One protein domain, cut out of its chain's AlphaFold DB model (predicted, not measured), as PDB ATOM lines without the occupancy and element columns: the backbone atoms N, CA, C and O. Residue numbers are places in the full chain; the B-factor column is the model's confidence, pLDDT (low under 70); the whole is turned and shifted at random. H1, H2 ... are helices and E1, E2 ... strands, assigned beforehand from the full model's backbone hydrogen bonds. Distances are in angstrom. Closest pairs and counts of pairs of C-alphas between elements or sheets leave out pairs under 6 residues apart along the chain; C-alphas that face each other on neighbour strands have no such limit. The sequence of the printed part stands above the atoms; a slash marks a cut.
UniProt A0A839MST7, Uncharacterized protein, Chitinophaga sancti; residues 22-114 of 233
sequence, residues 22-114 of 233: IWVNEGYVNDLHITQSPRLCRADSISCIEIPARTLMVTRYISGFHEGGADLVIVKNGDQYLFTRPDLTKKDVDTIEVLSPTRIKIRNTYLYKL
ATOM      1  N   ILE A  22     -15.239 -62.343  95.965       95.94
ATOM      2  CA  ILE A  22     -16.657 -61.999  96.054       95.94
ATOM      3  C   ILE A  22     -16.987 -61.627  97.492       95.94
ATOM      4  O   ILE A  22     -16.640 -62.340  98.437       95.94
ATOM      5  N   TRP A  23     -17.669 -60.502  97.635       96.38
ATOM      6  CA  TRP A  23     -18.029 -59.905  98.905       96.38
ATOM      7  C   TRP A  23     -19.537 -59.692  98.956       96.38
ATOM      8  O   TRP A  23     -20.117 -59.180  98.003       96.38
ATOM      9  N   VAL A  24     -20.171 -60.069 100.061       95.94
ATOM     10  CA  VAL A  24     -21.624 -59.988 100.267       95.94
ATOM     11  C   VAL A  24     -21.906 -59.069 101.444       95.94
ATOM     12  O   VAL A  24     -21.112 -59.007 102.382       95.94
ATOM     13  N   ASN A  25     -23.021 -58.346 101.405       95.88
ATOM     14  CA  ASN A  25     -23.472 -57.516 102.513       95.88
ATOM     15  C   ASN A  25     -23.503 -58.304 103.825       95.88
ATOM     16  O   ASN A  25     -24.225 -59.289 103.946       95.88
ATOM     17  N   GLU A  26     -22.733 -57.868 104.819       95.88
ATOM     18  CA  GLU A  26     -22.646 -58.574 106.099       95.88
ATOM     19  C   GLU A  26     -23.986 -58.562 106.851       95.88
ATOM     20  O   GLU A  26     -24.323 -59.538 107.513       95.88
ATOM     21  N   GLY A  27     -24.783 -57.495 106.711       94.88
ATOM     22  CA  GLY A  27     -26.145 -57.434 107.245       94.88
ATOM     23  C   GLY A  27     -27.038 -58.523 106.653       94.88
ATOM     24  O   GLY A  27     -27.662 -59.265 107.404       94.88
ATOM     25  N   TYR A  28     -26.996 -58.702 105.330       95.06
ATOM     26  CA  TYR A  28     -27.703 -59.793 104.654       95.06
ATOM     27  C   TYR A  28     -27.246 -61.170 105.152       95.06
ATOM     28  O   TYR A  28     -28.077 -62.023 105.444       95.06
ATOM     29  N   VAL A  29     -25.932 -61.394 105.284       95.62
ATOM     30  CA  VAL A  29     -25.390 -62.666 105.800       95.62
ATOM     31  C   VAL A  29     -25.908 -62.946 107.214       95.62
ATOM     32  O   VAL A  29     -26.344 -64.061 107.504       95.62
ATOM     33  N   ASN A  30     -25.908 -61.933 108.082       95.56
ATOM     34  CA  ASN A  30     -26.406 -62.056 109.450       95.56
ATOM     35  C   ASN A  30     -27.912 -62.354 109.488       95.56
ATOM     36  O   ASN A  30     -28.335 -63.263 110.204       95.56
ATOM     37  N   ASP A  31     -28.712 -61.636 108.697       95.06
ATOM     38  CA  ASP A  31     -30.150 -61.880 108.580       95.06
ATOM     39  C   ASP A  31     -30.426 -63.289 108.050       95.06
ATOM     40  O   ASP A  31     -31.302 -63.981 108.572       95.06
ATOM     41  N   LEU A  32     -29.646 -63.761 107.074       95.69
ATOM     42  CA  LEU A  32     -29.785 -65.102 106.511       95.69
ATOM     43  C   LEU A  32     -29.466 -66.177 107.549       95.69
ATOM     44  O   LEU A  32     -30.145 -67.196 107.605       95.69
ATOM     45  N   HIS A  33     -28.480 -65.958 108.418       94.38
ATOM     46  CA  HIS A  33     -28.182 -66.884 109.515       94.38
ATOM     47  C   HIS A  33     -29.292 -66.941 110.574       94.38
ATOM     48  O   HIS A  33     -29.492 -67.987 111.190       94.38
ATOM     49  N   ILE A  34     -30.023 -65.843 110.782       95.06
ATOM     50  CA  ILE A  34     -31.116 -65.767 111.763       95.06
ATOM     51  C   ILE A  34     -32.420 -66.322 111.183       95.06
ATOM     52  O   ILE A  34     -33.110 -67.109 111.827       95.06
ATOM     53  N   THR A  35     -32.780 -65.875 109.983       95.19
ATOM     54  CA  THR A  35     -34.069 -66.169 109.344       95.19
ATOM     55  C   THR A  35     -34.047 -67.470 108.553       95.19
ATOM     56  O   THR A  35     -35.094 -68.089 108.378       95.19
ATOM     57  N   GLN A  36     -32.863 -67.870 108.074       95.50
ATOM     58  CA  GLN A  36     -32.643 -68.991 107.163       95.50
ATOM     59  C   GLN A  36     -33.531 -68.931 105.903       95.50
ATOM     60  O   GLN A  36     -33.926 -69.964 105.363       95.50
ATOM     61  N   SER A  37     -33.849 -67.707 105.460       94.50
ATOM     62  CA  SER A  37     -34.754 -67.403 104.349       94.50
ATOM     63  C   SER A  37     -34.252 -66.160 103.600       94.50
ATOM     64  O   SER A  37     -34.310 -65.062 104.163       94.50
ATOM     65  N   PRO A  38     -33.757 -66.277 102.350       92.81
ATOM     66  CA  PRO A  38     -33.287 -65.120 101.583       92.81
ATOM     67  C   PRO A  38     -34.373 -64.058 101.391       92.81
ATOM     68  O   PRO A  38     -34.069 -62.867 101.419       92.81
ATOM     69  N   ARG A  39     -35.639 -64.466 101.282       89.81
ATOM     70  CA  ARG A  39     -36.785 -63.571 101.087       89.81
ATOM     71  C   ARG A  39     -37.081 -62.667 102.285       89.81
ATOM     72  O   ARG A  39     -37.660 -61.594 102.130       89.81
ATOM     73  N   LEU A  40     -36.715 -63.101 103.491       90.38
ATOM     74  CA  LEU A  40     -36.863 -62.304 104.714       90.38
ATOM     75  C   LEU A  40     -35.657 -61.398 104.987       90.38
ATOM     76  O   LEU A  40     -35.719 -60.568 105.896       90.38
ATOM     77  N   CYS A  41     -34.579 -61.548 104.222       90.50
ATOM     78  CA  CYS A  41     -33.368 -60.759 104.381       90.50
ATOM     79  C   CYS A  41     -33.470 -59.445 103.613       90.50
ATOM     80  O   CYS A  41     -34.140 -59.343 102.583       90.50
ATOM     81  N   ARG A  42     -32.752 -58.427 104.086       78.06
ATOM     82  CA  ARG A  42     -32.557 -57.192 103.330       78.06
ATOM     83  C   ARG A  42     -31.078 -56.965 103.105       78.06
ATOM     84  O   ARG A  42     -30.262 -57.118 104.007       78.06
ATOM     85  N   ALA A  43     -30.743 -56.576 101.888       73.56
ATOM     86  CA  ALA A  43     -29.470 -55.949 101.603       73.56
ATOM     87  C   ALA A  43     -29.734 -54.461 101.373       73.56
ATOM     88  O   ALA A  43     -30.632 -54.105 100.611       73.56
ATOM     89  N   ASP A  44     -28.975 -53.608 102.060       71.81
ATOM     90  CA  ASP A  44     -29.007 -52.163 101.836       71.81
ATOM     91  C   ASP A  44     -28.322 -51.815 100.491       71.81
ATOM     92  O   ASP A  44     -28.382 -52.558  99.518       71.81
ATOM     93  N   SER A  45     -27.633 -50.674 100.425       75.81
ATOM     94  CA  SER A  45     -27.059 -50.094  99.206       75.81
ATOM     95  C   SER A  45     -26.211 -51.047  98.353       75.81
ATOM     96  O   SER A  45     -26.317 -50.990  97.132       75.81
ATOM     97  N   ILE A  46     -25.383 -51.900  98.967       86.50
ATOM     98  CA  ILE A  46     -24.543 -52.896  98.281       86.50
ATOM     99  C   ILE A  46     -25.029 -54.282  98.692       86.50
ATOM    100  O   ILE A  46     -24.926 -54.600  99.877       86.50
ATOM    101  N   SER A  47     -25.498 -55.107  97.752       90.62
ATOM    102  CA  SER A  47     -25.865 -56.505  98.028       90.62
ATOM    103  C   SER A  47     -24.660 -57.423  97.928       90.62
ATOM    104  O   SER A  47     -24.345 -58.146  98.876       90.62
ATOM    105  N   CYS A  48     -23.939 -57.349  96.812       92.12
ATOM    106  CA  CYS A  48     -22.673 -58.041  96.633       92.12
ATOM    107  C   CYS A  48     -21.770 -57.319  95.623       92.12
ATOM    108  O   CYS A  48     -22.220 -56.526  94.794       92.12
ATOM    109  N   ILE A  49     -20.466 -57.568  95.725       93.38
ATOM    110  CA  ILE A  49     -19.448 -57.016  94.831       93.38
ATOM    111  C   ILE A  49     -18.344 -58.040  94.539       93.38
ATOM    112  O   ILE A  49     -17.826 -58.698  95.441       93.38
ATOM    113  N   GLU A  50     -17.966 -58.162  93.270       95.00
ATOM    114  CA  GLU A  50     -16.756 -58.849  92.829       95.00
ATOM    115  C   GLU A  50     -15.614 -57.834  92.765       95.00
ATOM    116  O   GLU A  50     -15.623 -56.908  91.946       95.00
ATOM    117  N   ILE A  51     -14.610 -58.032  93.614       95.50
ATOM    118  CA  ILE A  51     -13.362 -57.279  93.577       95.50
ATOM    119  C   ILE A  51     -12.326 -58.082  92.775       95.50
ATOM    120  O   ILE A  51     -11.958 -59.184  93.198       95.50
ATOM    121  N   PRO A  52     -11.819 -57.548  91.647       95.56
ATOM    122  CA  PRO A  52     -10.851 -58.232  90.802       95.56
ATOM    123  C   PRO A  52      -9.488 -58.360  91.492       95.56
ATOM    124  O   PRO A  52      -9.194 -57.708  92.492       95.56
ATOM    125  N   ALA A  53      -8.612 -59.188  90.923       95.81
ATOM    126  CA  ALA A  53      -7.290 -59.469  91.484       95.81
ATOM    127  C   ALA A  53      -6.340 -58.257  91.521       95.81
ATOM    128  O   ALA A  53      -5.319 -58.307  92.212       95.81
ATOM    129  N   ARG A  54      -6.624 -57.195  90.756       96.38
ATOM    130  CA  ARG A  54      -5.737 -56.037  90.583       96.38
ATOM    131  C   ARG A  54      -6.527 -54.731  90.512       96.38
ATOM    132  O   ARG A  54      -7.708 -54.727  90.170       96.38
ATOM    133  N   THR A  55      -5.865 -53.625  90.836       94.88
ATOM    134  CA  THR A  55      -6.377 -52.265  90.607       94.88
ATOM    135  C   THR A  55      -6.630 -52.009  89.118       94.88
ATOM    136  O   THR A  55      -6.166 -52.756  88.259       94.88
ATOM    137  N   LEU A  56      -7.377 -50.945  88.802       93.06
ATOM    138  CA  LEU A  56      -7.723 -50.520  87.431       93.06
ATOM    139  C   LEU A  56      -8.574 -51.516  86.620       93.06
ATOM    140  O   LEU A  56      -8.950 -51.222  85.488       93.06
ATOM    141  N   MET A  57      -8.913 -52.669  87.195       95.06
ATOM    142  CA  MET A  57      -9.888 -53.599  86.644       95.06
ATOM    143  C   MET A  57     -11.291 -53.243  87.138       95.06
ATOM    144  O   MET A  57     -11.467 -52.824  88.285       95.06
ATOM    145  N   VAL A  58     -12.283 -53.424  86.263       92.88
ATOM    146  CA  VAL A  58     -13.689 -53.166  86.584       92.88
ATOM    147  C   VAL A  58     -14.172 -54.161  87.632       92.88
ATOM    148  O   VAL A  58     -13.973 -55.369  87.500       92.88
ATOM    149  N   THR A  59     -14.810 -53.641  88.672       92.44
ATOM    150  CA  THR A  59     -15.495 -54.421  89.699       92.44
ATOM    151  C   THR A  59     -16.933 -54.659  89.283       92.44
ATOM    152  O   THR A  59     -17.575 -53.732  88.785       92.44
ATOM    153  N   ARG A  60     -17.472 -55.853  89.531       89.31
ATOM    154  CA  ARG A  60     -18.901 -56.099  89.308       89.31
ATOM    155  C   ARG A  60     -19.660 -55.802  90.580       89.31
ATOM    156  O   ARG A  60     -19.384 -56.401  91.610       89.31
ATOM    157  N   TYR A  61     -20.601 -54.879  90.502       86.06
ATOM    158  CA  TYR A  61     -21.432 -54.456  91.618       86.06
ATOM    159  C   TYR A  61     -22.864 -54.919  91.378       86.06
ATOM    160  O   TYR A  61     -23.373 -54.715  90.275       86.06
ATOM    161  N   ILE A  62     -23.522 -55.474  92.396       84.88
ATOM    162  CA  ILE A  62     -24.945 -55.811  92.334       84.88
ATOM    163  C   ILE A  62     -25.687 -55.194  93.528       84.88
ATOM    164  O   ILE A  62     -25.291 -55.350  94.689       84.88
ATOM    165  N   SER A  63     -26.783 -54.506  93.220       83.44
ATOM    166  CA  SER A  63     -27.795 -54.001  94.149       83.44
ATOM    167  C   SER A  63     -29.053 -54.861  94.056       83.44
ATOM    168  O   SER A  63     -29.427 -55.319  92.979       83.44
ATOM    169  N   GLY A  64     -29.689 -55.129  95.194       78.31
ATOM    170  CA  GLY A  64     -30.892 -55.960  95.278       78.31
ATOM    171  C   GLY A  64     -30.727 -57.410  94.805       78.31
ATOM    172  O   GLY A  64     -31.722 -58.106  94.708       78.31
ATOM    173  N   PHE A  65     -29.505 -57.867  94.510       84.94
ATOM    174  CA  PHE A  65     -29.207 -59.142  93.832       84.94
ATOM    175  C   PHE A  65     -29.706 -59.271  92.373       84.94
ATOM    176  O   PHE A  65     -29.534 -60.330  91.779       84.94
ATOM    177  N   HIS A  66     -30.206 -58.193  91.756       77.56
ATOM    178  CA  HIS A  66     -30.646 -58.178  90.348       77.56
ATOM    179  C   HIS A  66     -30.150 -56.973  89.543       77.56
ATOM    180  O   HIS A  66     -29.962 -57.081  88.330       77.56
ATOM    181  N   GLU A  67     -29.920 -55.821  90.180       76.94
ATOM    182  CA  GLU A  67     -29.511 -54.607  89.477       76.94
ATOM    183  C   GLU A  67     -27.990 -54.491  89.444       76.94
ATOM    184  O   GLU A  67     -27.331 -54.323  90.473       76.94
ATOM    185  N   GLY A  68     -27.417 -54.529  88.241       79.75
ATOM    186  CA  GLY A  68     -26.022 -54.155  88.041       79.75
ATOM    187  C   GLY A  68     -25.790 -52.689  88.420       79.75
ATOM    188  O   GLY A  68     -26.557 -51.806  88.036       79.75
ATOM    189  N   GLY A  69     -24.726 -52.426  89.173       79.31
ATOM    190  CA  GLY A  69     -24.292 -51.066  89.480       79.31
ATOM    191  C   GLY A  69     -23.491 -50.424  88.356       79.31
ATOM    192  O   GLY A  69     -23.205 -51.032  87.326       79.31
ATOM    193  N   ALA A  70     -23.084 -49.176  88.588       82.81
ATOM    194  CA  ALA A  70     -22.119 -48.513  87.725       82.81
ATOM    195  C   ALA A  70     -20.768 -49.244  87.756       82.81
ATOM    196  O   ALA A  70     -20.342 -49.727  88.807       82.81
ATOM    197  N   ASP A  71     -20.071 -49.250  86.619       87.50
ATOM    198  CA  ASP A  71     -18.692 -49.720  86.559       87.50
ATOM    199  C   ASP A  71     -17.821 -48.859  87.477       87.50
ATOM    200  O   ASP A  71     -17.794 -47.628  87.368       87.50
ATOM    201  N   LEU A  72     -17.085 -49.516  88.368       89.94
ATOM    202  CA  LEU A  72     -16.102 -48.900  89.250       89.94
ATOM    203  C   LEU A  72     -14.771 -49.634  89.112       89.94
ATOM    204  O   LEU A  72     -14.724 -50.814  88.771       89.94
ATOM    205  N   VAL A  73     -13.678 -48.936  89.389       93.31
ATOM    206  CA  VAL A  73     -12.331 -49.501  89.479       93.31
ATOM    207  C   VAL A  73     -11.716 -49.135  90.818       93.31
ATOM    208  O   VAL A  73     -12.051 -48.111  91.417       93.31
ATOM    209  N   ILE A  74     -10.783 -49.965  91.277       93.38
ATOM    210  CA  ILE A  74     -10.028 -49.698  92.500       93.38
ATOM    211  C   ILE A  74      -8.700 -49.041  92.139       93.38
ATOM    212  O   ILE A  74      -7.979 -49.528  91.266       93.38
ATOM    213  N   VAL A  75      -8.363 -47.962  92.837       92.56
ATOM    214  CA  VAL A  75      -7.074 -47.258  92.759       92.56
ATOM    215  C   VAL A  75      -6.432 -47.166  94.141       92.56
ATOM    216  O   VAL A  75      -7.080 -47.420  95.160       92.56
ATOM    217  N   LYS A  76      -5.145 -46.812  94.180       89.62
ATOM    218  CA  LYS A  76      -4.376 -46.668  95.418       89.62
ATOM    219  C   LYS A  76      -4.014 -45.200  95.659       89.62
ATOM    220  O   LYS A  76      -3.566 -44.504  94.749       89.62
ATOM    221  N   ASN A  77      -4.189 -44.742  96.894       85.75
ATOM    222  CA  ASN A  77      -3.762 -43.428  97.367       85.75
ATOM    223  C   ASN A  77      -2.971 -43.603  98.671       85.75
ATOM    224  O   ASN A  77      -3.561 -43.805  99.733       85.75
ATOM    225  N   GLY A  78      -1.637 -43.586  98.591       84.94
ATOM    226  CA  GLY A  78      -0.794 -43.979  99.723       84.94
ATOM    227  C   GLY A  78      -1.117 -45.410 100.152       84.94
ATOM    228  O   GLY A  78      -1.094 -46.309  99.320       84.94
ATOM    229  N   ASP A  79      -1.477 -45.622 101.415       84.50
ATOM    230  CA  ASP A  79      -1.861 -46.941 101.944       84.50
ATOM    231  C   ASP A  79      -3.365 -47.245 101.835       84.50
ATOM    232  O   ASP A  79      -3.821 -48.302 102.272       84.50
ATOM    233  N   GLN A  80      -4.147 -46.339 101.247       87.75
ATOM    234  CA  GLN A  80      -5.593 -46.486 101.110       87.75
ATOM    235  C   GLN A  80      -5.986 -47.007  99.728       87.75
ATOM    236  O   GLN A  80      -5.369 -46.673  98.712       87.75
ATOM    237  N   TYR A  81      -7.067 -47.783  99.700       92.00
ATOM    238  CA  TYR A  81      -7.737 -48.209  98.478       92.00
ATOM    239  C   TYR A  81      -9.008 -47.396  98.285       92.00
ATOM    240  O   TYR A  81      -9.753 -47.162  99.237       92.00
ATOM    241  N   LEU A  82      -9.248 -46.971  97.051       91.62
ATOM    242  CA  LEU A  82     -10.372 -46.118  96.700       91.62
ATOM    243  C   LEU A  82     -11.139 -46.712  95.520       91.62
ATOM    244  O   LEU A  82     -10.517 -47.172  94.564       91.62
ATOM    245  N   PHE A  83     -12.465 -46.650  95.560       89.94
ATOM    246  CA  PHE A  83     -13.312 -46.809  94.387       89.94
ATOM    247  C   PHE A  83     -13.389 -45.505  93.611       89.94
ATOM    248  O   PHE A  83     -13.581 -44.442  94.193       89.94
ATOM    249  N   THR A  84     -13.274 -45.601  92.293       89.38
ATOM    250  CA  THR A  84     -13.468 -44.489  91.366       89.38
ATOM    251  C   THR A  84     -14.096 -44.995  90.074       89.38
ATOM    252  O   THR A  84     -14.142 -46.198  89.816       89.38
ATOM    253  N   ARG A  85     -14.564 -44.081  89.225       88.75
ATOM    254  CA  ARG A  85     -15.019 -44.421  87.873       88.75
ATOM    255  C   ARG A  85     -13.850 -44.888  86.985       88.75
ATOM    256  O   ARG A  85     -12.724 -44.426  87.190       88.75
ATOM    257  N   PRO A  86     -14.094 -45.736  85.964       89.19
ATOM    258  CA  PRO A  86     -13.065 -46.214  85.034       89.19
ATOM    259  C   PRO A  86     -12.334 -45.108  84.261       89.19
ATOM    260  O   PRO A  86     -11.193 -45.296  83.854       89.19
ATOM    261  N   ASP A  87     -12.965 -43.944  84.084       88.62
ATOM    262  CA  ASP A  87     -12.349 -42.753  83.482       88.62
ATOM    263  C   ASP A  87     -11.343 -42.043  84.409       88.62
ATOM    264  O   ASP A  87     -10.750 -41.032  84.029       88.62
ATOM    265  N   LEU A  88     -11.150 -42.572  85.624       85.56
ATOM    266  CA  LEU A  88     -10.252 -42.063  86.658       85.56
ATOM    267  C   LEU A  88     -10.556 -40.613  87.058       85.56
ATOM    268  O   LEU A  88      -9.683 -39.883  87.540       85.56
ATOM    269  N   THR A  89     -11.806 -40.181  86.885       79.19
ATOM    270  CA  THR A  89     -12.254 -38.895  87.411       79.19
ATOM    271  C   THR A  89     -12.216 -38.915  88.934       79.19
ATOM    272  O   THR A  89     -12.703 -39.831  89.578       79.19
ATOM    273  N   LYS A  90     -11.669 -37.863  89.548       72.75
ATOM    274  CA  LYS A  90     -11.574 -37.732  91.017       72.75
ATOM    275  C   LYS A  90     -12.904 -37.323  91.669       72.75
ATOM    276  O   LYS A  90     -12.916 -36.590  92.654       72.75
ATOM    277  N   LYS A  91     -14.026 -37.705  91.058       68.00
ATOM    278  CA  LYS A  91     -15.388 -37.419  91.520       68.00
ATOM    279  C   LYS A  91     -16.001 -38.719  92.030       68.00
ATOM    280  O   LYS A  91     -15.729 -39.768  91.464       68.00
ATOM    281  N   ASP A  92     -16.838 -38.624  93.061       68.38
ATOM    282  CA  ASP A  92     -17.571 -39.764  93.631       68.38
ATOM    283  C   ASP A  92     -16.646 -40.916  94.075       68.38
ATOM    284  O   ASP A  92     -16.849 -42.073  93.717       68.38
ATOM    285  N   VAL A  93     -15.593 -40.573  94.824       77.25
ATOM    286  CA  VAL A  93     -14.575 -41.520  95.292       77.25
ATOM    287  C   VAL A  93     -14.948 -42.064  96.667       77.25
ATOM    288  O   VAL A  93     -15.154 -41.286  97.598       77.25
ATOM    289  N   ASP A  94     -14.957 -43.389  96.820       87.56
ATOM    290  CA  ASP A  94     -15.210 -44.042  98.109       87.56
ATOM    291  C   ASP A  94     -13.983 -44.752  98.643       87.56
ATOM    292  O   ASP A  94     -13.249 -45.387  97.897       87.56
ATOM    293  N   THR A  95     -13.782 -44.698  99.956       90.88
ATOM    294  CA  THR A  95     -12.701 -45.451 100.598       90.88
ATOM    295  C   THR A  95     -13.115 -46.896 100.840       90.88
ATOM    296  O   THR A  95     -14.242 -47.170 101.266       90.88
ATOM    297  N   ILE A  96     -12.175 -47.808 100.598       93.56
ATOM    298  CA  ILE A  96     -12.259 -49.218 100.961       93.56
ATOM    299  C   ILE A  96     -11.361 -49.434 102.177       93.56
ATOM    300  O   ILE A  96     -10.136 -49.318 102.097       93.56
ATOM    301  N   GLU A  97     -11.973 -49.763 103.306       95.19
ATOM    302  CA  GLU A  97     -11.269 -50.137 104.527       95.19
ATOM    303  C   GLU A  97     -11.160 -51.666 104.590       95.19
ATOM    304  O   GLU A  97     -12.168 -52.371 104.692       95.19
ATOM    305  N   VAL A  98      -9.937 -52.198 104.534       95.69
ATOM    306  CA  VAL A  98      -9.688 -53.634 104.725       95.69
ATOM    307  C   VAL A  98      -9.536 -53.906 106.215       95.69
ATOM    308  O   VAL A  98      -8.519 -53.558 106.811       95.69
ATOM    309  N   LEU A  99     -10.554 -54.510 106.824       96.62
ATOM    310  CA  LEU A  99     -10.598 -54.735 108.271       96.62
ATOM    311  C   LEU A  99      -9.970 -56.079 108.656       96.62
ATOM    312  O   LEU A  99      -9.348 -56.203 109.707       96.62
ATOM    313  N   SER A 100     -10.144 -57.098 107.812       96.44
ATOM    314  CA  SER A 100      -9.543 -58.426 107.964       96.44
ATOM    315  C   SER A 100      -9.566 -59.185 106.624       96.44
ATOM    316  O   SER A 100     -10.214 -58.723 105.682       96.44
ATOM    317  N   PRO A 101      -8.935 -60.371 106.511       95.44
ATOM    318  CA  PRO A 101      -9.009 -61.187 105.294       95.44
ATOM    319  C   PRO A 101     -10.433 -61.555 104.848       95.44
ATOM    320  O   PRO A 101     -10.634 -61.848 103.671       95.44
ATOM    321  N   THR A 102     -11.406 -61.540 105.764       96.31
ATOM    322  CA  THR A 102     -12.808 -61.916 105.515       96.31
ATOM    323  C   THR A 102     -13.790 -60.760 105.682       96.31
ATOM    324  O   THR A 102     -14.992 -60.969 105.541       96.31
ATOM    325  N   ARG A 103     -13.307 -59.539 105.964       97.81
ATOM    326  CA  ARG A 103     -14.169 -58.378 106.221       97.81
ATOM    327  C   ARG A 103     -13.590 -57.091 105.648       97.81
ATOM    328  O   ARG A 103     -12.478 -56.698 106.009       97.81
ATOM    329  N   ILE A 104     -14.377 -56.400 104.832       96.69
ATOM    330  CA  ILE A 104     -14.083 -55.039 104.365       96.69
ATOM    331  C   ILE A 104     -15.244 -54.108 104.690       96.69
ATOM    332  O   ILE A 104     -16.339 -54.546 105.045       96.69
ATOM    333  N   LYS A 105     -15.001 -52.811 104.547       94.94
ATOM    334  CA  LYS A 105     -16.023 -51.782 104.666       94.94
ATOM    335  C   LYS A 105     -15.873 -50.771 103.537       94.94
ATOM    336  O   LYS A 105     -14.770 -50.316 103.243       94.94
ATOM    337  N   ILE A 106     -16.994 -50.431 102.913       90.94
ATOM    338  CA  ILE A 106     -17.097 -49.403 101.873       90.94
ATOM    339  C   ILE A 106     -18.165 -48.417 102.335       90.94
ATOM    340  O   ILE A 106     -19.307 -48.813 102.581       90.94
ATOM    341  N   ARG A 107     -17.812 -47.135 102.474       86.88
ATOM    342  CA  ARG A 107     -18.675 -46.119 103.111       86.88
ATOM    343  C   ARG A 107     -19.146 -46.589 104.498       86.88
ATOM    344  O   ARG A 107     -18.344 -46.676 105.421       86.88
ATOM    345  N   ASN A 108     -20.432 -46.917 104.635       88.12
ATOM    346  CA  ASN A 108     -21.068 -47.396 105.864       88.12
ATOM    347  C   ASN A 108     -21.491 -48.873 105.783       88.12
ATOM    348  O   ASN A 108     -22.134 -49.367 106.705       88.12
ATOM    349  N   THR A 109     -21.133 -49.574 104.706       91.56
ATOM    350  CA  THR A 109     -21.539 -50.959 104.461       91.56
ATOM    351  C   THR A 109     -20.381 -51.902 104.760       91.56
ATOM    352  O   THR A 109     -19.306 -51.775 104.170       91.56
ATOM    353  N   TYR A 110     -20.602 -52.850 105.670       95.75
ATOM    354  CA  TYR A 110     -19.675 -53.950 105.932       95.75
ATOM    355  C   TYR A 110     -19.958 -55.097 104.972       95.75
ATOM    356  O   TYR A 110     -21.117 -55.428 104.718       95.75
ATOM    357  N   LEU A 111     -18.897 -55.704 104.452       96.50
ATOM    358  CA  LEU A 111     -18.992 -56.829 103.539       96.50
ATOM    359  C   LEU A 111     -18.183 -58.017 104.054       96.50
ATOM    360  O   LEU A 111     -17.044 -57.863 104.507       96.50
ATOM    361  N   TYR A 112     -18.779 -59.194 103.919       96.81
ATOM    362  CA  TYR A 112     -18.225 -60.497 104.247       96.81
ATOM    363  C   TYR A 112     -17.679 -61.179 102.989       96.81
ATOM    364  O   TYR A 112     -18.326 -61.156 101.940       96.81
ATOM    365  N   LYS A 113     -16.495 -61.791 103.079       97.44
ATOM    366  CA  LYS A 113     -15.880 -62.502 101.950       97.44
ATOM    367  C   LYS A 113     -16.432 -63.916 101.809       97.44
ATOM    368  O   LYS A 113     -16.292 -64.706 102.738       97.44
ATOM    369  N   LEU A 114     -16.931 -64.267 100.626       95.94
ATOM    370  CA  LEU A 114     -17.219 -65.663 100.293       95.94
ATOM    371  C   LEU A 114     -15.924 -66.449 100.073       95.94
ATOM    372  O   LEU A 114     -14.983 -65.966  99.433       95.94
TER     373      LEU A 114
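AT A GLANCE: This is residues 22 to 114 of the 233 residues of an uncharacterized protein of Chitinophaga sancti (UniProt A0A839MST7). Eight short antiparallel strands close into a small barrel, E1 to E8 in order round the ring with E8 back beside E1, and one helix, H1, stands up from its outside at the E1 and E8 part of the wall. The ring is closed, though thinly joined between E3 and E4; from the end of H1 a long link, residues 36 to 47, leads back to E2. The printed part has 93 residues, with eight named strands and one named helix in the order E1 H1 E2 E3 E4 E5 E6 E7 E8, and its class is mostly strand. It is compact, with a radius of gyration of the C-alphas of 13.5 A, and spans 40 by 27 by 21 A.

HOW THE PARTS SIT: Start at E1, residues 22 to 25: on one side of it look for E2, residues 48 to 51, where N 23 and O 49 are 2.8 A apart, within hydrogen-bond range. E2 and E3, residues 58 to 63, form a hairpin at 175 degrees, with N 50 and O 60 at 2.8 A. The hairpin of E3 and E4, residues 72 to 77, stands at 120 degrees, with N 59 and O 72 at 2.8 A. E4 and E5, residues 80 to 84, form a hairpin with N 75 and O 82 at 2.9 A. The hairpin of E5 and E6, residues 94 to 100, has N 83 and O 94 at 2.8 A. E6 and E7, residues 103 to 106, form a hairpin with N 97 and O 105 at 2.9 A. The hairpin of E7 and E8, residues 109 to 113, has N 111 and O 104 at 2.9 A. E2 to E8 are a meander, each strand the antiparallel neighbour of the one before. E8 lies on the other side of E1 from E2, with N 112 and O 24 at 2.8 A. H1, residues 26 to 35, lies outside the barrel at a height over the sheet of 11.4 A, and its line rises 61 degrees out of the local plane. Its closest C-alpha pair with E8 is Glu 26 and Leu 111, 4.8 A. Every O i to N i+4 pair in H1 is within hydrogen-bond range.

IN THESE COORDINATES: Find C-alpha 22 at (-16.657, -61.999, 96.054), where E1 begins. H1 starts at C-alpha 26, (-22.646, -58.574, 106.099), and runs 14.1 A to C-alpha 35. E6 measures 18.3 A, E3 16.0 A and E4 15.8 A. E8 ends at C-alpha 113, (-15.880, -62.502, 101.950).

THE WHOLE: The C-alphas of Ser 37 and Gly 78 are the two farthest apart, 41.5 A. The printed part has no cut, and the link H1 to E2 is long. Look for low confidence at residues 91 to 92, under 70; the mean pLDDT of the printed part is 89.8.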